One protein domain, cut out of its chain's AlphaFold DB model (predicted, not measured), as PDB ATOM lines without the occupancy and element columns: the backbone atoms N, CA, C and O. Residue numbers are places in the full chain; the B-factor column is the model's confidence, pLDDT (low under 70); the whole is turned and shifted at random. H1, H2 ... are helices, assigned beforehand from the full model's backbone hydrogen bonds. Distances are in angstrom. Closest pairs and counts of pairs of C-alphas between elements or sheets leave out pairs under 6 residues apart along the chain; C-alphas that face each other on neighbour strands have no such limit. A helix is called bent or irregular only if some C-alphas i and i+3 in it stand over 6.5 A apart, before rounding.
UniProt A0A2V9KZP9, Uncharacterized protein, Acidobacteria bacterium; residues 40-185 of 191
ATOM      1  N   ARG A  40     -51.652   2.213 -61.708       71.62
ATOM      2  CA  ARG A  40     -52.093   3.555 -61.345       71.62
ATOM      3  C   ARG A  40     -51.152   4.122 -60.298       71.62
ATOM      4  O   ARG A  40     -50.743   3.436 -59.366       71.62
ATOM      5  N   HIS A  41     -50.820   5.397 -60.463       75.31
ATOM      6  CA  HIS A  41     -50.104   6.139 -59.439       75.31
ATOM      7  C   HIS A  41     -51.012   6.320 -58.220       75.31
ATOM      8  O   HIS A  41     -52.032   6.997 -58.312       75.31
ATOM      9  N   VAL A  42     -50.613   5.726 -57.098       89.38
ATOM     10  CA  VAL A  42     -51.287   5.872 -55.803       89.38
ATOM     11  C   VAL A  42     -50.629   6.978 -54.983       89.38
ATOM     12  O   VAL A  42     -49.623   6.789 -54.289       89.38
ATOM     13  N   PHE A  43     -51.160   8.185 -55.145       95.31
ATOM     14  CA  PHE A  43     -50.649   9.378 -54.483       95.31
ATOM     15  C   PHE A  43     -50.978   9.355 -52.990       95.31
ATOM     16  O   PHE A  43     -50.082   9.514 -52.156       95.31
ATOM     17  N   TRP A  44     -52.246   9.119 -52.650       97.25
ATOM     18  CA  TRP A  44     -52.735   9.174 -51.277       97.25
ATOM     19  C   TRP A  44     -52.222   8.018 -50.440       97.25
ATOM     20  O   TRP A  44     -51.910   8.235 -49.273       97.25
ATOM     21  N   HIS A  45     -52.013   6.843 -51.035       96.75
ATOM     22  CA  HIS A  45     -51.252   5.771 -50.403       96.75
ATOM     23  C   HIS A  45     -49.912   6.263 -49.865       96.75
ATOM     24  O   HIS A  45     -49.649   6.179 -48.666       96.75
ATOM     25  N   SER A  46     -49.094   6.836 -50.751       95.81
ATOM     26  CA  SER A  46     -47.743   7.290 -50.423       95.81
ATOM     27  C   SER A  46     -47.754   8.451 -49.422       95.81
ATOM     28  O   SER A  46     -46.934   8.487 -48.504       95.81
ATOM     29  N   ALA A  47     -48.690   9.395 -49.573       97.25
ATOM     30  CA  ALA A  47     -48.849  10.525 -48.661       97.25
ATOM     31  C   ALA A  47     -49.294  10.076 -47.257       97.25
ATOM     32  O   ALA A  47     -48.736  10.536 -46.259       97.25
ATOM     33  N   TYR A  48     -50.250   9.146 -47.177       98.00
ATOM     34  CA  TYR A  48     -50.776   8.613 -45.922       98.00
ATOM     35  C   TYR A  48     -49.709   7.845 -45.142       98.00
ATOM     36  O   TYR A  48     -49.427   8.194 -43.996       98.00
ATOM     37  N   ILE A  49     -49.043   6.857 -45.758       97.12
ATOM     38  CA  ILE A  49     -47.954   6.129 -45.079       97.12
ATOM     39  C   ILE A  49     -46.778   7.055 -44.757       97.12
ATOM     40  O   ILE A  49     -46.087   6.855 -43.760       97.12
ATOM     41  N   GLY A  50     -46.581   8.112 -45.552       97.19
ATOM     42  CA  GLY A  50     -45.593   9.157 -45.307       97.19
ATOM     43  C   GLY A  50     -45.779   9.896 -43.978       97.19
ATOM     44  O   GLY A  50     -44.810  10.461 -43.466       97.19
ATOM     45  N   LEU A  51     -46.974   9.874 -43.375       97.94
ATOM     46  CA  LEU A  51     -47.210  10.409 -42.028       97.94
ATOM     47  C   LEU A  51     -46.550   9.569 -40.926       97.94
ATOM     48  O   LEU A  51     -46.393  10.055 -39.810       97.94
ATOM     49  N   ALA A  52     -46.117   8.343 -41.223       97.31
ATOM     50  CA  ALA A  52     -45.368   7.497 -40.297       97.31
ATOM     51  C   ALA A  52     -43.860   7.789 -40.265       97.31
ATOM     52  O   ALA A  52     -43.102   7.015 -39.678       97.31
ATOM     53  N   TYR A  53     -43.395   8.862 -40.916       96.94
ATOM     54  CA  TYR A  53     -41.983   9.241 -40.855       96.94
ATOM     55  C   TYR A  53     -41.546   9.546 -39.414       96.94
ATOM     56  O   TYR A  53     -40.452   9.157 -39.008       96.94
ATOM     57  N   TRP A  54     -42.429  10.165 -38.627       95.31
ATOM     58  CA  TRP A  54     -42.302  10.261 -37.177       95.31
ATOM     59  C   TRP A  54     -43.328   9.359 -36.471       95.31
ATOM     60  O   TRP A  54     -44.492   9.339 -36.892       95.31
ATOM     61  N   PRO A  55     -42.951   8.641 -35.390       95.00
ATOM     62  CA  PRO A  55     -43.880   7.797 -34.644       95.00
ATOM     63  C   PRO A  55     -45.135   8.554 -34.187       95.00
ATOM     64  O   PRO A  55     -45.047   9.622 -33.581       95.00
ATOM     65  N   ASN A  56     -46.309   7.991 -34.469       95.25
ATOM     66  CA  ASN A  56     -47.607   8.529 -34.065       95.25
ATOM     67  C   ASN A  56     -48.653   7.404 -33.966       95.25
ATOM     68  O   ASN A  56     -48.413   6.278 -34.403       95.25
ATOM     69  N   SER A  57     -49.808   7.702 -33.372       94.31
ATOM     70  CA  SER A  57     -50.877   6.726 -33.121       94.31
ATOM     71  C   SER A  57     -51.740   6.399 -34.341       94.31
ATOM     72  O   SER A  57     -52.396   5.362 -34.352       94.31
ATOM     73  N   GLU A  58     -51.775   7.270 -35.352       96.12
ATOM     74  CA  GLU A  58     -52.661   7.122 -36.516       96.12
ATOM     75  C   GLU A  58     -52.037   6.246 -37.604       96.12
ATOM     76  O   GLU A  58     -52.708   5.382 -38.170       96.12
ATOM     77  N   VAL A  59     -50.745   6.451 -37.873       97.12
ATOM     78  CA  VAL A  59     -49.968   5.714 -38.872       97.12
ATOM     79  C   VAL A  59     -48.694   5.189 -38.199       97.12
ATOM     80  O   VAL A  59     -47.684   5.893 -38.140       97.12
ATOM     81  N   PRO A  60     -48.721   3.962 -37.646       94.12
ATOM     82  CA  PRO A  60     -47.678   3.489 -36.735       94.12
ATOM     83  C   PRO A  60     -46.336   3.202 -37.418       94.12
ATOM     84  O   PRO A  60     -45.298   3.245 -36.757       94.12
ATOM     85  N   LYS A  61     -46.338   2.851 -38.712       95.62
ATOM     86  CA  LYS A  61     -45.132   2.477 -39.467       95.62
ATOM     87  C   LYS A  61     -45.249   2.866 -40.939       95.62
ATOM     88  O   LYS A  61     -46.331   2.803 -41.516       95.62
ATOM     89  N   TYR A  62     -44.110   3.211 -41.539       95.12
ATOM     90  CA  TYR A  62     -43.975   3.423 -42.980       95.12
ATOM     91  C   TYR A  62     -43.900   2.058 -43.682       95.12
ATOM     92  O   TYR A  62     -42.812   1.542 -43.939       95.12
ATOM     93  N   LEU A  63     -45.061   1.437 -43.884       95.44
ATOM     94  CA  LEU A  63     -45.240   0.115 -44.486       95.44
ATOM     95  C   LEU A  63     -46.549   0.100 -45.284       95.44
ATOM     96  O   LEU A  63     -47.563   0.609 -44.799       95.44
ATOM     97  N   ASP A  64     -46.542  -0.502 -46.470       94.62
ATOM     98  CA  ASP A  64     -47.706  -0.533 -47.365       94.62
ATOM     99  C   ASP A  64     -48.887  -1.266 -46.702       94.62
ATOM    100  O   ASP A  64     -50.048  -0.864 -46.840       94.62
ATOM    101  N   GLU A  65     -48.597  -2.283 -45.882       95.88
ATOM    102  CA  GLU A  65     -49.586  -3.051 -45.125       95.88
ATOM    103  C   GLU A  65     -50.374  -2.184 -44.142       95.88
ATOM    104  O   GLU A  65     -51.530  -2.490 -43.859       95.88
ATOM    105  N   VAL A  66     -49.793  -1.090 -43.636       96.88
ATOM    106  CA  VAL A  66     -50.487  -0.173 -42.718       96.88
ATOM    107  C   VAL A  66     -51.603   0.568 -43.448       96.88
ATOM    108  O   VAL A  66     -52.727   0.625 -42.948       96.88
ATOM    109  N   ALA A  67     -51.331   1.090 -44.647       96.81
ATOM    110  CA  ALA A  67     -52.361   1.723 -45.467       96.81
ATOM    111  C   ALA A  67     -53.400   0.705 -45.944       96.81
ATOM    112  O   ALA A  67     -54.598   0.967 -45.863       96.81
ATOM    113  N   VAL A  68     -52.971  -0.483 -46.381       96.31
ATOM    114  CA  VAL A  68     -53.894  -1.556 -46.779       96.31
ATOM    115  C   VAL A  68     -54.804  -1.969 -45.622       96.31
ATOM    116  O   VAL A  68     -56.015  -2.064 -45.811       96.31
ATOM    117  N   ALA A  69     -54.261  -2.165 -44.420       97.00
ATOM    118  CA  ALA A  69     -55.044  -2.508 -43.235       97.00
ATOM    119  C   ALA A  69     -56.022  -1.388 -42.859       97.00
ATOM    120  O   ALA A  69     -57.179  -1.672 -42.543       97.00
ATOM    121  N   LYS A  70     -55.598  -0.119 -42.950       97.69
ATOM    122  CA  LYS A  70     -56.485   1.028 -42.730       97.69
ATOM    123  C   LYS A  70     -57.650   1.022 -43.714       97.69
ATOM    124  O   LYS A  70     -58.795   1.086 -43.269       97.69
ATOM    125  N   VAL A  71     -57.384   0.888 -45.014       97.69
ATOM    126  CA  VAL A  71     -58.453   0.838 -46.019       97.69
ATOM    127  C   VAL A  71     -59.380  -0.339 -45.751       97.69
ATOM    128  O   VAL A  71     -60.581  -0.128 -45.645       97.69
ATOM    129  N   ARG A  72     -58.846  -1.546 -45.536       97.19
ATOM    130  CA  ARG A  72     -59.658  -2.744 -45.266       97.19
ATOM    131  C   ARG A  72     -60.510  -2.630 -44.002       97.19
ATOM    132  O   ARG A  72     -61.586  -3.209 -43.960       97.19
ATOM    133  N   SER A  73     -60.070  -1.866 -42.998       97.25
ATOM    134  CA  SER A  73     -60.862  -1.614 -41.783       97.25
ATOM    135  C   SER A  73     -62.108  -0.751 -42.024       97.25
ATOM    136  O   SER A  73     -63.056  -0.826 -41.250       97.25
ATOM    137  N   ILE A  74     -62.112   0.054 -43.091       97.25
ATOM    138  CA  ILE A  74     -63.211   0.965 -43.453       97.25
ATOM    139  C   ILE A  74     -64.016   0.392 -44.626       97.25
ATOM    140  O   ILE A  74     -65.242   0.454 -44.642       97.25
ATOM    141  N   ARG A  75     -63.322  -0.170 -45.617       96.06
ATOM    142  CA  ARG A  75     -63.870  -0.735 -46.846       96.06
ATOM    143  C   ARG A  75     -63.138  -2.041 -47.196       96.06
ATOM    144  O   ARG A  75     -62.166  -2.005 -47.951       96.06
ATOM    145  N   PRO A  76     -63.593  -3.186 -46.656       95.06
ATOM    146  CA  PRO A  76     -62.948  -4.488 -46.854       95.06
ATOM    147  C   PRO A  76     -62.826  -4.903 -48.324       95.06
ATOM    148  O   PRO A  76     -61.825  -5.505 -48.705       95.06
ATOM    149  N   ASP A  77     -63.810  -4.522 -49.142       94.06
ATOM    150  CA  ASP A  77     -63.917  -4.928 -50.550       94.06
ATOM    151  C   ASP A  77     -63.178  -3.988 -51.521       94.06
ATOM    152  O   ASP A  77     -63.229  -4.181 -52.734       94.06
ATOM    153  N   ALA A  78     -62.518  -2.934 -51.022       92.69
ATOM    154  CA  ALA A  78     -61.765  -2.026 -51.882       92.69
ATOM    155  C   ALA A  78     -60.543  -2.745 -52.471       92.69
ATOM    156  O   ALA A  78     -59.634  -3.156 -51.743       92.69
ATOM    157  N   ALA A  79     -60.505  -2.862 -53.799       90.69
ATOM    158  CA  ALA A  79     -59.354  -3.411 -54.499       90.69
ATOM    159  C   ALA A  79     -58.112  -2.531 -54.277       90.69
ATOM    160  O   ALA A  79     -58.189  -1.303 -54.218       90.69
ATOM    161  N   PHE A  80     -56.945  -3.160 -54.144       89.50
ATOM    162  CA  PHE A  80     -55.694  -2.436 -53.933       89.50
ATOM    163  C   PHE A  80     -55.413  -1.478 -55.102       89.50
ATOM    164  O   PHE A  80     -55.607  -1.831 -56.266       89.50
ATOM    165  N   CYS A  81     -54.979  -0.254 -54.791       89.56
ATOM    166  CA  CYS A  81     -54.737   0.815 -55.771       89.56
ATOM    167  C   CYS A  81     -55.958   1.237 -56.617       89.56
ATOM    168  O   CYS A  81     -55.794   1.895 -57.651       89.56
ATOM    169  N   SER A  82     -57.184   0.882 -56.213       91.50
ATOM    170  CA  SER A  82     -58.402   1.357 -56.874       91.50
ATOM    171  C   SER A  82     -58.722   2.821 -56.515       91.50
ATOM    172  O   SER A  82     -58.200   3.355 -55.531       91.50
ATOM    173  N   PRO A  83     -59.589   3.513 -57.278       91.88
ATOM    174  CA  PRO A  83     -60.078   4.842 -56.899       91.88
ATOM    175  C   PRO A  83     -60.719   4.881 -55.510       91.88
ATOM    176  O   PRO A  83     -60.519   5.832 -54.761       91.88
ATOM    177  N   GLU A  84     -61.470   3.842 -55.150       94.19
ATOM    178  CA  GLU A  84     -62.131   3.729 -53.851       94.19
ATOM    179  C   GLU A  84     -61.106   3.575 -52.727       94.19
ATOM    180  O   GLU A  84     -61.284   4.151 -51.657       94.19
ATOM    181  N   TYR A  85     -60.027   2.830 -52.981       94.81
ATOM    182  CA  TYR A  85     -58.896   2.702 -52.067       94.81
ATOM    183  C   TYR A  85     -58.228   4.059 -51.802       94.81
ATOM    184  O   TYR A  85     -58.062   4.455 -50.648       94.81
ATOM    185  N   GLU A  86     -57.893   4.798 -52.864       95.81
ATOM    186  CA  GLU A  86     -57.261   6.119 -52.756       95.81
ATOM    187  C   GLU A  86     -58.176   7.138 -52.068       95.81
ATOM    188  O   GLU A  86     -57.710   7.886 -51.214       95.81
ATOM    189  N   ALA A  87     -59.480   7.126 -52.363       96.88
ATOM    190  CA  ALA A  87     -60.448   8.026 -51.738       96.88
ATOM    191  C   ALA A  87     -60.572   7.805 -50.219       96.88
ATOM    192  O   ALA A  87     -60.740   8.764 -49.462       96.88
ATOM    193  N   VAL A  88     -60.463   6.555 -49.750       97.94
ATOM    194  CA  VAL A  88     -60.439   6.256 -48.308       97.94
ATOM    195  C   VAL A  88     -59.194   6.862 -47.657       97.94
ATOM    196  O   VAL A  88     -59.304   7.498 -46.611       97.94
ATOM    197  N   LEU A  89     -58.018   6.709 -48.272       98.19
ATOM    198  CA  LEU A  89     -56.773   7.258 -47.726       98.19
ATOM    199  C   LEU A  89     -56.704   8.782 -47.805       98.19
ATOM    200  O   LEU A  89     -56.197   9.406 -46.876       98.19
ATOM    201  N   GLU A  90     -57.252   9.380 -48.859       98.25
ATOM    202  CA  GLU A  90     -57.446  10.824 -48.962       98.25
ATOM    203  C   GLU A  90     -58.275  11.340 -47.787       98.25
ATOM    204  O   GLU A  90     -57.843  12.232 -47.054       98.25
ATOM    205  N   HIS A  91     -59.451  10.746 -47.564       98.31
ATOM    206  CA  HIS A  91     -60.326  11.138 -46.468       98.31
ATOM    207  C   HIS A  91     -59.632  10.995 -45.110       98.31
ATOM    208  O   HIS A  91     -59.702  11.900 -44.278       98.31
ATOM    209  N   GLU A  92     -58.920   9.888 -44.893       98.12
ATOM    210  CA  GLU A  92     -58.188   9.649 -43.652       98.12
ATOM    211  C   GLU A  92     -57.026  10.629 -43.455       98.12
ATOM    212  O   GLU A  92     -56.820  11.117 -42.344       98.12
ATOM    213  N   PHE A  93     -56.301  10.981 -44.518       98.19
ATOM    214  CA  PHE A  93     -55.265  12.008 -44.465       98.19
ATOM    215  C   PHE A  93     -55.853  13.356 -44.033       98.19
ATOM    216  O   PHE A  93     -55.358  13.980 -43.090       98.19
ATOM    217  N   TRP A  94     -56.947  13.788 -44.666       98.44
ATOM    218  CA  TRP A  94     -57.628  15.034 -44.310       98.44
ATOM    219  C   TRP A  94     -58.223  14.991 -42.900       98.44
ATOM    220  O   TRP A  94     -58.121  15.974 -42.165       98.44
ATOM    221  N   ARG A  95     -58.779  13.851 -42.470       98.31
ATOM    222  CA  ARG A  95     -59.248  13.646 -41.091       98.31
ATOM    223  C   ARG A  95     -58.116  13.879 -40.095       98.31
ATOM    224  O   ARG A  95     -58.331  14.580 -39.106       98.31
ATOM    225  N   ILE A  96     -56.933  13.313 -40.345       98.25
ATOM    226  CA  ILE A  96     -55.753  13.505 -39.490       98.25
ATOM    227  C   ILE A  96     -55.325  14.972 -39.506       98.25
ATOM    228  O   ILE A  96     -55.125  15.545 -38.438       98.25
ATOM    229  N   LEU A  97     -55.257  15.607 -40.678       97.62
ATOM    230  CA  LEU A  97     -54.887  17.018 -40.784       97.62
ATOM    231  C   LEU A  97     -55.833  17.930 -39.991       97.62
ATOM    232  O   LEU A  97     -55.374  18.855 -39.334       97.62
ATOM    233  N   ILE A  98     -57.141  17.671 -40.026       98.25
ATOM    234  CA  ILE A  98     -58.138  18.509 -39.349       98.25
ATOM    235  C   ILE A  98     -58.196  18.210 -37.845       98.25
ATOM    236  O   ILE A  98     -58.254  19.133 -37.037       98.25
ATOM    237  N   ARG A  99     -58.197  16.931 -37.443       98.00
ATOM    238  CA  ARG A  99     -58.393  16.539 -36.033       98.00
ATOM    239  C   ARG A  99     -57.104  16.515 -35.217       98.00
ATOM    240  O   ARG A  99     -57.150  16.734 -34.012       98.00
ATOM    241  N   GLN A 100     -55.975  16.212 -35.848       97.38
ATOM    242  CA  GLN A 100     -54.656  16.097 -35.220       97.38
ATOM    243  C   GLN A 100     -53.585  16.767 -36.104       97.38
ATOM    244  O   GLN A 100     -52.613  16.119 -36.505       97.38
ATOM    245  N   PRO A 101     -53.725  18.078 -36.399       97.44
ATOM    246  CA  PRO A 101     -52.853  18.797 -37.337       97.44
ATOM    247  C   PRO A 101     -51.372  18.700 -36.972       97.44
ATOM    248  O   PRO A 101     -50.511  18.694 -37.851       97.44
ATOM    249  N   TRP A 102     -51.064  18.583 -35.676       97.25
ATOM    250  CA  TRP A 102     -49.697  18.462 -35.180       97.25
ATOM    251  C   TRP A 102     -48.958  17.251 -35.770       97.25
ATOM    252  O   TRP A 102     -47.758  17.361 -35.999       97.25
ATOM    253  N   ILE A 103     -49.642  16.137 -36.083       97.31
ATOM    254  CA  ILE A 103     -49.020  14.958 -36.711       97.31
ATOM    255  C   ILE A 103     -48.468  15.339 -38.083       97.31
ATOM    256  O   ILE A 103     -47.314  15.040 -38.398       97.31
ATOM    257  N   VAL A 104     -49.276  16.025 -38.893       97.38
ATOM    258  CA  VAL A 104     -48.887  16.432 -40.248       97.38
ATOM    259  C   VAL A 104     -47.812  17.514 -40.193       97.38
ATOM    260  O   VAL A 104     -46.795  17.397 -40.873       97.38
ATOM    261  N   LEU A 105     -47.993  18.531 -39.345       97.50
ATOM    262  CA  LEU A 105     -47.045  19.637 -39.204       97.50
ATOM    263  C   LEU A 105     -45.679  19.174 -38.686       97.50
ATOM    264  O   LEU A 105     -44.657  19.597 -39.221       97.50
ATOM    265  N   LEU A 106     -45.643  18.279 -37.692       97.31
ATOM    266  CA  LEU A 106     -44.396  17.733 -37.159       97.31
ATOM    267  C   LEU A 106     -43.671  16.885 -38.206       97.31
ATOM    268  O   LEU A 106     -42.471  17.058 -38.407       97.31
ATOM    269  N   ASN A 107     -44.393  16.012 -38.913       97.69
ATOM    270  CA  ASN A 107     -43.813  15.246 -40.014       97.69
ATOM    271  C   ASN A 107     -43.242  16.177 -41.089       97.69
ATOM    272  O   ASN A 107     -42.105  15.988 -41.515       97.69
ATOM    273  N   LEU A 108     -43.991  17.204 -41.495       97.69
ATOM    274  CA  LEU A 108     -43.537  18.176 -42.484       97.69
ATOM    275  C   LEU A 108     -42.268  18.903 -42.016       97.69
ATOM    276  O   LEU A 108     -41.293  18.969 -42.759       97.69
ATOM    277  N   ALA A 109     -42.250  19.386 -40.771       98.19
ATOM    278  CA  ALA A 109     -41.111  20.088 -40.190       98.19
ATOM    279  C   ALA A 109     -39.858  19.202 -40.121       98.19
ATOM    280  O   ALA A 109     -38.786  19.618 -40.559       98.19
ATOM    281  N   LEU A 110     -39.980  17.962 -39.638       98.00
ATOM    282  CA  LEU A 110     -38.848  17.035 -39.552       98.00
ATOM    283  C   LEU A 110     -38.301  16.677 -40.941       98.00
ATOM    284  O   LEU A 110     -37.085  16.655 -41.143       98.00
ATOM    285  N   LYS A 111     -39.181  16.458 -41.924       98.25
ATOM    286  CA  LYS A 111     -38.766  16.216 -43.313       98.25
ATOM    287  C   LYS A 111     -38.057  17.434 -43.904       98.25
ATOM    288  O   LYS A 111     -37.021  17.266 -44.543       98.25
ATOM    289  N   LEU A 112     -38.555  18.648 -43.647       97.94
ATOM    290  CA  LEU A 112     -37.905  19.895 -44.066       97.94
ATOM    291  C   LEU A 112     -36.510  20.047 -43.459       97.94
ATOM    292  O   LEU A 112     -35.592  20.435 -44.179       97.94
ATOM    293  N   VAL A 113     -36.324  19.707 -42.180       98.25
ATOM    294  CA  VAL A 113     -35.002  19.733 -41.530       98.25
ATOM    295  C   VAL A 113     -34.032  18.800 -42.251       98.25
ATOM    296  O   VAL A 113     -32.933  19.219 -42.604       98.25
ATOM    297  N   VAL A 114     -34.440  17.561 -42.535       98.06
ATOM    298  CA  VAL A 114     -33.579  16.585 -43.219       98.06
ATOM    299  C   VAL A 114     -33.263  17.007 -44.655       98.06
ATOM    300  O   VAL A 114     -32.102  16.968 -45.060       98.06
ATOM    301  N   ILE A 115     -34.263  17.463 -45.411       98.25
ATOM    302  CA  ILE A 115     -34.090  17.969 -46.783       98.25
ATOM    303  C   ILE A 115     -33.142  19.177 -46.804       98.25
ATOM    304  O   ILE A 115     -32.238  19.251 -47.642       98.25
ATOM    305  N   SER A 116     -33.302  20.099 -45.854       97.44
ATOM    306  CA  SER A 116     -32.447  21.284 -45.721       97.44
ATOM    307  C   SER A 116     -31.020  20.907 -45.333       97.44
ATOM    308  O   SER A 116     -30.075  21.431 -45.914       97.44
ATOM    309  N   ALA A 117     -30.845  19.959 -44.408       97.69
ATOM    310  CA  ALA A 117     -29.531  19.454 -44.021       97.69
ATOM    311  C   ALA A 117     -28.810  18.787 -45.203       97.69
ATOM    312  O   ALA A 117     -27.645  19.084 -45.452       97.69
ATOM    313  N   MET A 118     -29.505  17.948 -45.981       97.19
ATOM    314  CA  MET A 118     -28.949  17.350 -47.203       97.19
ATOM    315  C   MET A 118     -28.546  18.419 -48.223       97.19
ATOM    316  O   MET A 118     -27.447  18.367 -48.770       97.19
ATOM    317  N   THR A 119     -29.410  19.411 -48.449       96.81
ATOM    318  CA  THR A 119     -29.127  20.543 -49.341       96.81
ATOM    319  C   THR A 119     -27.887  21.307 -48.886       96.81
ATOM    320  O   THR A 119     -27.002  21.576 -49.693       96.81
ATOM    321  N   LEU A 120     -27.782  21.605 -47.589       96.19
ATOM    322  CA  LEU A 120     -26.648  22.324 -47.019       96.19
ATOM    323  C   LEU A 120     -25.344  21.538 -47.165       96.19
ATOM    324  O   LEU A 120     -24.349  22.118 -47.580       96.19
ATOM    325  N   VAL A 121     -25.347  20.233 -46.877       96.88
ATOM    326  CA  VAL A 121     -24.158  19.374 -47.020       96.88
ATOM    327  C   VAL A 121     -23.647  19.374 -48.461       96.88
ATOM    328  O   VAL A 121     -22.446  19.510 -48.681       96.88
ATOM    329  N   VAL A 122     -24.546  19.274 -49.445       96.25
ATOM    330  CA  VAL A 122     -24.172  19.288 -50.870       96.25
ATOM    331  C   VAL A 122     -23.714  20.681 -51.316       96.25
ATOM    332  O   VAL A 122     -22.769  20.797 -52.093       96.25
ATOM    333  N   ALA A 123     -24.348  21.744 -50.820       95.19
ATOM    334  CA  ALA A 123     -24.006  23.124 -51.161       95.19
ATOM    335  C   ALA A 123     -22.761  23.654 -50.427       95.19
ATOM    336  O   ALA A 123     -22.192  24.661 -50.858       95.19
ATOM    337  N   LEU A 124     -22.333  23.003 -49.338       94.88
ATOM    338  CA  LEU A 124     -21.293  23.483 -48.424       94.88
ATOM    339  C   LEU A 124     -20.004  23.947 -49.130       94.88
ATOM    340  O   LEU A 124     -19.539  25.040 -48.800       94.88
ATOM    341  N   PRO A 125     -19.458  23.224 -50.134       90.19
ATOM    342  CA  PRO A 125     -18.225  23.634 -50.812       90.19
ATOM    343  C   PRO A 125     -18.325  24.988 -51.529       90.19
ATOM    344  O   PRO A 125     -17.317  25.664 -51.712       90.19
ATOM    345  N   ALA A 126     -19.532  25.401 -51.927       91.19
ATOM    346  CA  ALA A 126     -19.777  26.638 -52.662       91.19
ATOM    347  C   ALA A 126     -20.579  27.672 -51.856       91.19
ATOM    348  O   ALA A 126     -20.916  28.727 -52.392       91.19
ATOM    349  N   LEU A 127     -20.891  27.413 -50.580       91.19
ATOM    350  CA  LEU A 127     -21.832  28.229 -49.805       91.19
ATOM    351  C   LEU A 127     -21.388  29.697 -49.695       91.19
ATOM    352  O   LEU A 127     -22.181  30.606 -49.939       91.19
ATOM    353  N   ASN A 128     -20.104  29.930 -49.414       90.69
ATOM    354  CA  ASN A 128     -19.537  31.280 -49.328       90.69
ATOM    355  C   ASN A 128     -19.660  32.052 -50.652       90.69
ATOM    356  O   ASN A 128     -19.920  33.254 -50.645       90.69
ATOM    357  N   ILE A 129     -19.496  31.366 -51.785       90.19
ATOM    358  CA  ILE A 129     -19.619  31.961 -53.122       90.19
ATOM    359  C   ILE A 129     -21.086  32.249 -53.420       90.19
ATOM    360  O   ILE A 129     -21.430  33.361 -53.818       90.19
ATOM    361  N   ILE A 130     -21.964  31.277 -53.159       89.44
ATOM    362  CA  ILE A 130     -23.406  31.394 -53.377       89.44
ATOM    363  C   ILE A 130     -23.971  32.627 -52.665       89.44
ATOM    364  O   ILE A 130     -24.735  33.361 -53.285       89.44
ATOM    365  N   VAL A 131     -23.576  32.866 -51.409       89.06
ATOM    366  CA  VAL A 131     -24.080  33.982 -50.591       89.06
ATOM    367  C   VAL A 131     -23.489  35.333 -51.009       89.06
ATOM    368  O   VAL A 131     -24.180  36.348 -50.966       89.06
ATOM    369  N   ARG A 132     -22.211  35.384 -51.409       87.56
ATOM    370  CA  ARG A 132     -21.535  36.651 -51.753       87.56
ATOM    371  C   ARG A 132     -21.845  37.133 -53.165       87.56
ATOM    372  O   ARG A 132     -21.760  38.332 -53.441       87.56
ATOM    373  N   GLN A 133     -22.162  36.220 -54.074       83.44
ATOM    374  CA  GLN A 133     -22.404  36.564 -55.463       83.44
ATOM    375  C   GLN A 133     -23.797  37.133 -55.690       83.44
ATOM    376  O   GLN A 133     -24.806  36.495 -55.408       83.44
ATOM    377  N   ARG A 134     -23.846  38.303 -56.331       82.06
ATOM    378  CA  ARG A 134     -25.076  38.814 -56.935       82.06
ATOM    379  C   ARG A 134     -25.255  38.166 -58.302       82.06
ATOM    380  O   ARG A 134     -24.599  38.569 -59.260       82.06
ATOM    381  N   LYS A 135     -26.111  37.151 -58.371       86.88
ATOM    382  CA  LYS A 135     -26.527  36.525 -59.630       86.88
ATOM    383  C   LYS A 135     -27.804  37.177 -60.141       86.88
ATOM    384  O   LYS A 135     -28.444  37.974 -59.456       86.88
ATOM    385  N   THR A 136     -28.164  36.869 -61.379       89.69
ATOM    386  CA  THR A 136     -29.448  37.285 -61.935       89.69
ATOM    387  C   THR A 136     -30.580  36.494 -61.280       89.69
ATOM    388  O   THR A 136     -30.485  35.281 -61.111       89.69
ATOM    389  N   LEU A 137     -31.692  37.164 -60.964       90.62
ATOM    390  CA  LEU A 137     -32.832  36.526 -60.289       90.62
ATOM    391  C   LEU A 137     -33.404  35.330 -61.065       90.62
ATOM    392  O   LEU A 137     -33.883  34.381 -60.455       90.62
ATOM    393  N   TRP A 138     -33.340  35.349 -62.401       94.31
ATOM    394  CA  TRP A 138     -33.804  34.226 -63.219       94.31
ATOM    395  C   TRP A 138     -32.959  32.962 -63.004       94.31
ATOM    396  O   TRP A 138     -33.498  31.859 -63.047       94.31
ATOM    397  N   PHE A 139     -31.654  33.114 -62.755       93.19
ATOM    398  CA  PHE A 139     -30.741  31.995 -62.536       93.19
ATOM    399  C   PHE A 139     -31.042  31.329 -61.192       93.19
ATOM    400  O   PHE A 139     -31.296  30.126 -61.141       93.19
ATOM    401  N   ASP A 140     -31.103  32.127 -60.123       93.75
ATOM    402  CA  ASP A 140     -31.427  31.632 -58.782       93.75
ATOM    403  C   ASP A 140     -32.853  31.064 -58.732       93.75
ATOM    404  O   ASP A 140     -33.077  29.995 -58.168       93.75
ATOM    405  N   GLY A 141     -33.810  31.727 -59.389       95.19
ATOM    406  CA  GLY A 141     -35.198  31.280 -59.474       95.19
ATOM    407  C   GLY A 141     -35.361  29.931 -60.181       95.19
ATOM    408  O   GLY A 141     -36.116  29.085 -59.703       95.19
ATOM    409  N   ALA A 142     -34.630  29.689 -61.276       95.88
ATOM    410  CA  ALA A 142     -34.684  28.417 -61.998       95.88
ATOM    411  C   ALA A 142     -34.159  27.246 -61.149       95.88
ATOM    412  O   ALA A 142     -34.799  26.194 -61.083       95.88
ATOM    413  N   PHE A 143     -33.031  27.435 -60.456       96.62
ATOM    414  CA  PHE A 143     -32.495  26.415 -59.554       96.62
ATOM    415  C   PHE A 143     -33.373  26.217 -58.323       96.62
ATOM    416  O   PHE A 143     -33.629  25.074 -57.952       96.62
ATOM    417  N   ALA A 144     -33.894  27.293 -57.730       96.12
ATOM    418  CA  ALA A 144     -34.831  27.201 -56.617       96.12
ATOM    419  C   ALA A 144     -36.077  26.391 -57.005       96.12
ATOM    420  O   ALA A 144     -36.455  25.475 -56.279       96.12
ATOM    421  N   ALA A 145     -36.668  26.654 -58.174       97.25
ATOM    422  CA  ALA A 145     -37.794  25.876 -58.682       97.25
ATOM    423  C   ALA A 145     -37.430  24.393 -58.872       97.25
ATOM    424  O   ALA A 145     -38.145  23.523 -58.379       97.25
ATOM    425  N   GLY A 146     -36.291  24.093 -59.507       97.12
ATOM    426  CA  GLY A 146     -35.825  22.715 -59.705       97.12
ATOM    427  C   GLY A 146     -35.593  21.957 -58.392       97.12
ATOM    428  O   GLY A 146     -36.031  20.811 -58.252       97.12
ATOM    429  N   ILE A 147     -34.967  22.610 -57.409       97.62
ATOM    430  CA  ILE A 147     -34.746  22.076 -56.058       97.62
ATOM    431  C   ILE A 147     -36.089  21.812 -55.373       97.62
ATOM    432  O   ILE A 147     -36.314  20.698 -54.898       97.62
ATOM    433  N   LEU A 148     -36.998  22.792 -55.353       96.75
ATOM    434  CA  LEU A 148     -38.301  22.671 -54.696       96.75
ATOM    435  C   LEU A 148     -39.134  21.543 -55.308       96.75
ATOM    436  O   LEU A 148     -39.583  20.658 -54.580       96.75
ATOM    437  N   THR A 149     -39.281  21.513 -56.634       96.62
ATOM    438  CA  THR A 149     -40.054  20.469 -57.322       96.62
ATOM    439  C   THR A 149     -39.463  19.085 -57.076       96.62
ATOM    440  O   THR A 149     -40.199  18.148 -56.773       96.62
ATOM    441  N   SER A 150     -38.136  18.952 -57.123       96.81
ATOM    442  CA  SER A 150     -37.468  17.667 -56.877       96.81
ATOM    443  C   SER A 150     -37.499  17.238 -55.405       96.81
ATOM    444  O   SER A 150     -37.285  16.065 -55.106       96.81
ATOM    445  N   SER A 151     -37.776  18.161 -54.481       97.56
ATOM    446  CA  SER A 151     -37.897  17.876 -53.045       97.56
ATOM    447  C   SER A 151     -39.290  17.395 -52.643       97.56
ATOM    448  O   SER A 151     -39.437  16.795 -51.576       97.56
ATOM    449  N   LEU A 152     -40.313  17.625 -53.480       95.88
ATOM    450  CA  LEU A 152     -41.710  17.309 -53.158       95.88
ATOM    451  C   LEU A 152     -41.907  15.841 -52.777       95.88
ATOM    452  O   LEU A 152     -42.604  15.556 -51.808       95.88
ATOM    453  N   ALA A 153     -41.252  14.910 -53.476       93.38
ATOM    454  CA  ALA A 153     -41.346  13.487 -53.157       93.38
ATOM    455  C   ALA A 153     -40.842  13.180 -51.735       93.38
ATOM    456  O   ALA A 153     -41.481  12.430 -50.999       93.38
ATOM    457  N   GLY A 154     -39.733  13.797 -51.316       95.88
ATOM    458  CA  GLY A 154     -39.213  13.625 -49.960       95.88
ATOM    459  C   GLY A 154     -40.075  14.291 -48.892       95.88
ATOM    460  O   GLY A 154     -40.168  13.780 -47.776       95.88
ATOM    461  N   LEU A 155     -40.724  15.404 -49.242       96.38
ATOM    462  CA  LEU A 155     -41.592  16.163 -48.348       96.38
ATOM    463  C   LEU A 155     -42.932  15.454 -48.108       96.38
ATOM    464  O   LEU A 155     -43.384  15.334 -46.970       96.38
ATOM    465  N   ILE A 156     -43.545  14.949 -49.178       95.88
ATOM    466  CA  ILE A 156     -44.834  14.255 -49.130       95.88
ATOM    467  C   ILE A 156     -44.641  12.856 -48.544       95.88
ATOM    468  O   ILE A 156     -45.289  12.491 -47.564       95.88
ATOM    469  N   VAL A 157     -43.695  12.090 -49.089       95.31
ATOM    470  CA  VAL A 157     -43.548  10.664 -48.787       95.31
ATOM    471  C   VAL A 157     -42.516  10.461 -47.682       95.31
ATOM    472  O   VAL A 157     -42.870  10.371 -46.508       95.31
ATOM    473  N   VAL A 158     -41.228  10.432 -48.027       95.94
ATOM    474  CA  VAL A 158     -40.141  10.197 -47.072       95.94
ATOM    475  C   VAL A 158     -38.813  10.739 -47.622       95.94
ATOM    476  O   VAL A 158     -38.492  10.477 -48.785       95.94
ATOM    477  N   PRO A 159     -37.987  11.439 -46.822       96.69
ATOM    478  CA  PRO A 159     -36.756  12.078 -47.286       96.69
ATOM    479  C   PRO A 159     -35.597  11.070 -47.388       96.69
ATOM    480  O   PRO A 159     -34.549  11.218 -46.765       96.69
ATOM    481  N   LYS A 160     -35.785   9.997 -48.166       95.50
ATOM    482  CA  LYS A 160     -34.707   9.051 -48.487       95.50
ATOM    483  C   LYS A 160     -33.865   9.615 -49.640       95.50
ATOM    484  O   LYS A 160     -34.450  10.068 -50.625       95.50
ATOM    485  N   PRO A 161     -32.522   9.490 -49.606       94.69
ATOM    486  CA  PRO A 161     -31.649   9.997 -50.672       94.69
ATOM    487  C   PRO A 161     -32.044   9.535 -52.079       94.69
ATOM    488  O   PRO A 161     -31.939  10.294 -53.034       94.69
ATOM    489  N   ARG A 162     -32.577   8.310 -52.205       95.00
ATOM    490  CA  ARG A 162     -33.049   7.748 -53.481       95.00
ATOM    491  C   ARG A 162     -34.185   8.557 -54.117       95.00
ATOM    492  O   ARG A 162     -34.207   8.691 -55.332       95.00
ATOM    493  N   TYR A 163     -35.095   9.112 -53.314       93.12
ATOM    494  CA  TYR A 163     -36.191   9.957 -53.805       93.12
ATOM    495  C   TYR A 163     -35.769  11.415 -54.003       93.12
ATOM    496  O   TYR A 163     -36.416  12.146 -54.741       93.12
ATOM    497  N   LEU A 164     -34.676  11.827 -53.360       97.06
ATOM    498  CA  LEU A 164     -34.148  13.189 -53.402       97.06
ATOM    499  C   LEU A 164     -32.977  13.351 -54.381       97.06
ATOM    500  O   LEU A 164     -32.359  14.411 -54.419       97.06
ATOM    501  N   LEU A 165     -32.671  12.336 -55.196       97.06
ATOM    502  CA  LEU A 165     -31.538  12.377 -56.123       97.06
ATOM    503  C   LEU A 165     -31.623  13.567 -57.089       97.06
ATOM    504  O   LEU A 165     -30.628  14.252 -57.297       97.06
ATOM    505  N   GLY A 166     -32.814  13.859 -57.621       96.56
ATOM    506  CA  GLY A 166     -33.025  15.029 -58.480       96.56
ATOM    507  C   GLY A 166     -32.675  16.341 -57.773       96.56
ATOM    508  O   GLY A 166     -31.945  17.160 -58.324       96.56
ATOM    509  N   MET A 167     -33.114  16.505 -56.521       98.00
ATOM    510  CA  MET A 167     -32.782  17.672 -55.697       98.00
ATOM    511  C   MET A 167     -31.269  17.770 -55.482       98.00
ATOM    512  O   MET A 167     -30.696  18.829 -55.715       98.00
ATOM    513  N   ILE A 168     -30.617  16.668 -55.097       98.00
ATOM    514  CA  ILE A 168     -29.162  16.611 -54.894       98.00
ATOM    515  C   ILE A 168     -28.425  17.053 -56.165       98.00
ATOM    516  O   ILE A 168     -27.519  17.882 -56.085       98.00
ATOM    517  N   CYS A 169     -28.842  16.566 -57.338       97.94
ATOM    518  CA  CYS A 169     -28.274  16.974 -58.621       97.94
ATOM    519  C   CYS A 169     -28.453  18.476 -58.883       97.94
ATOM    520  O   CYS A 169     -27.486  19.141 -59.247       97.94
ATOM    521  N   PHE A 170     -29.649  19.035 -58.662       98.06
ATOM    522  CA  PHE A 170     -29.880  20.473 -58.836       98.06
ATOM    523  C   PHE A 170     -29.021  21.322 -57.895       98.06
ATOM    524  O   PHE A 170     -28.440  22.310 -58.338       98.06
ATOM    525  N   VAL A 171     -28.895  20.931 -56.623       97.69
ATOM    526  CA  VAL A 171     -28.052  21.637 -55.646       97.69
ATOM    527  C   VAL A 171     -26.577  21.574 -56.052       97.69
ATOM    528  O   VAL A 171     -25.896  22.599 -56.051       97.69
ATOM    529  N   ALA A 172     -26.087  20.399 -56.457       97.31
ATOM    530  CA  ALA A 172     -24.708  20.225 -56.909       97.31
ATOM    531  C   ALA A 172     -24.411  21.053 -58.170       97.31
ATOM    532  O   ALA A 172     -23.398  21.748 -58.237       97.31
ATOM    533  N   MET A 173     -25.315  21.041 -59.155       97.06
ATOM    534  CA  MET A 173     -25.183  21.860 -60.363       97.06
ATOM    535  C   MET A 173     -25.204  23.357 -60.043       97.06
ATOM    536  O   MET A 173     -24.389  24.104 -60.584       97.06
ATOM    537  N   TYR A 174     -26.089  23.797 -59.146       96.19
ATOM    538  CA  TYR A 174     -26.143  25.189 -58.705       96.19
ATOM    539  C   TYR A 174     -24.828  25.626 -58.047       96.19
ATOM    540  O   TYR A 174     -24.289  26.685 -58.381       96.19
ATOM    541  N   ALA A 175     -24.270  24.789 -57.167       95.12
ATOM    542  CA  ALA A 175     -22.983  25.023 -56.518       95.12
ATOM    543  C   ALA A 175     -21.831  25.138 -57.535       95.12
ATOM    544  O   ALA A 175     -21.085  26.119 -57.513       95.12
ATOM    545  N   LEU A 176     -21.731  24.188 -58.470       95.38
ATOM    546  CA  LEU A 176     -20.696  24.171 -59.511       95.38
ATOM    547  C   LEU A 176     -20.777  25.384 -60.445       95.38
ATOM    548  O   LEU A 176     -19.764  26.011 -60.755       95.38
ATOM    549  N   LEU A 177     -21.978  25.747 -60.893       94.50
ATOM    550  CA  LEU A 177     -22.146  26.890 -61.786       94.50
ATOM    551  C   LEU A 177     -21.858  28.212 -61.076       94.50
ATOM    552  O   LEU A 177     -21.203  29.068 -61.674       94.50
ATOM    553  N   SER A 178     -22.268  28.349 -59.810       92.94
ATOM    554  CA  SER A 178     -21.919  29.500 -58.962       92.94
ATOM    555  C   SER A 178     -20.401  29.665 -58.856       92.94
ATOM    556  O   SER A 178     -19.880  30.760 -59.064       92.94
ATOM    557  N   TRP A 179     -19.682  28.562 -58.633       91.81
ATOM    558  CA  TRP A 179     -18.220  28.549 -58.630       91.81
ATOM    559  C   TRP A 179     -17.636  29.019 -59.970       91.81
ATOM    560  O   TRP A 179     -16.798  29.916 -60.005       91.81
ATOM    561  N   SER A 180     -18.119  28.481 -61.097       91.75
ATOM    562  CA  SER A 180     -17.617  28.855 -62.433       91.75
ATOM    563  C   SER A 180     -17.832  30.335 -62.778       91.75
ATOM    564  O   SER A 180     -17.076  30.925 -63.553       91.75
ATOM    565  N   LEU A 181     -18.908  30.935 -62.262       90.00
ATOM    566  CA  LEU A 181     -19.203  32.352 -62.453       90.00
ATOM    567  C   LEU A 181     -18.274  33.221 -61.602       90.00
ATOM    568  O   LEU A 181     -17.918  34.313 -62.037       90.00
ATOM    569  N   ASP A 182     -17.846  32.725 -60.438       90.38
ATOM    570  CA  ASP A 182     -16.884  33.422 -59.575       90.38
ATOM    571  C   ASP A 182     -15.534  33.547 -60.250       90.38
ATOM    572  O   ASP A 182     -14.992  34.642 -60.371       90.38
ATOM    573  N   GLN A 183     -15.047  32.421 -60.766       88.38
ATOM    574  CA  GLN A 183     -13.749  32.346 -61.411       88.38
ATOM    575  C   GLN A 183     -13.665  33.310 -62.600       88.38
ATOM    576  O   GLN A 183     -12.772  34.148 -62.650       88.38
ATOM    577  N   ARG A 184     -14.682  33.303 -63.474       87.75
ATOM    578  CA  ARG A 184     -14.761  34.235 -64.612       87.75
ATOM    579  C   ARG A 184     -14.794  35.701 -64.190       87.75
ATOM    580  O   ARG A 184     -14.273  36.554 -64.902       87.75
ATOM    581  N   ARG A 185     -15.424  36.018 -63.057       85.19
ATOM    582  CA  ARG A 185     -15.454  37.386 -62.536       85.19
ATOM    583  C   ARG A 185     -14.078  37.819 -62.034       85.19
ATOM    584  O   ARG A 185     -13.675  38.936 -62.339       85.19
TER     585      ARG A 185
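This is residues 40 to 185 of the 191 residues of an uncharacterized protein of Acidobacteria bacterium (UniProt A0A2V9KZP9). A long rod has a head of three helices, H1 to H3, at one end; H4, H5 and H6 make its shank, an up-and-down bundle, each running against the one before. The printed part has 146 residues, six named helices, H1 to H6 in order, and no named strand: all helix, loose, radius of gyration of the C-alphas 19.2 A, spans 65 by 29 by 23 A.

H1, residues 43 to 53, touches H2, residues 64 to 74 (closest C-alphas Ile 49 and Ala 67, 6.2 A). With residues 86 to 93 alone, H3, residues 83 to 99, touches H1 (Trp 44 and Glu 90, 5.5 A). H4, residues 101 to 132, touches H3 only at the corner (Leu 97 and Val 104, 6.1 A). H5, residues 137 to 156, and H6, residues 165 to 185, form a hairpin at a shallow tilt of 20 degrees (Ser 150 and Met 167, 4.8 A). Every O i to N i+4 pair is within hydrogen-bond range in H2, H3 and H6, but 5 of 7 in H1, 24 of 28 in H4, 14 of 16 in H5.

C-alpha 43 begins H1 at (-50.649, 9.378, -54.483). H4, 38.8 A long, is irregular, C-alphas 125 and 128 being 7.9 A apart; H5 only just, C-alphas 150 and 153 being 6.8 A apart. H6 ends at (-15.454, 37.386, -62.536).

The farthest C-alphas, Asp 77 and Arg 185, are 65.4 A apart. The printed part has no cut, no long link, and no printed residue is under 70.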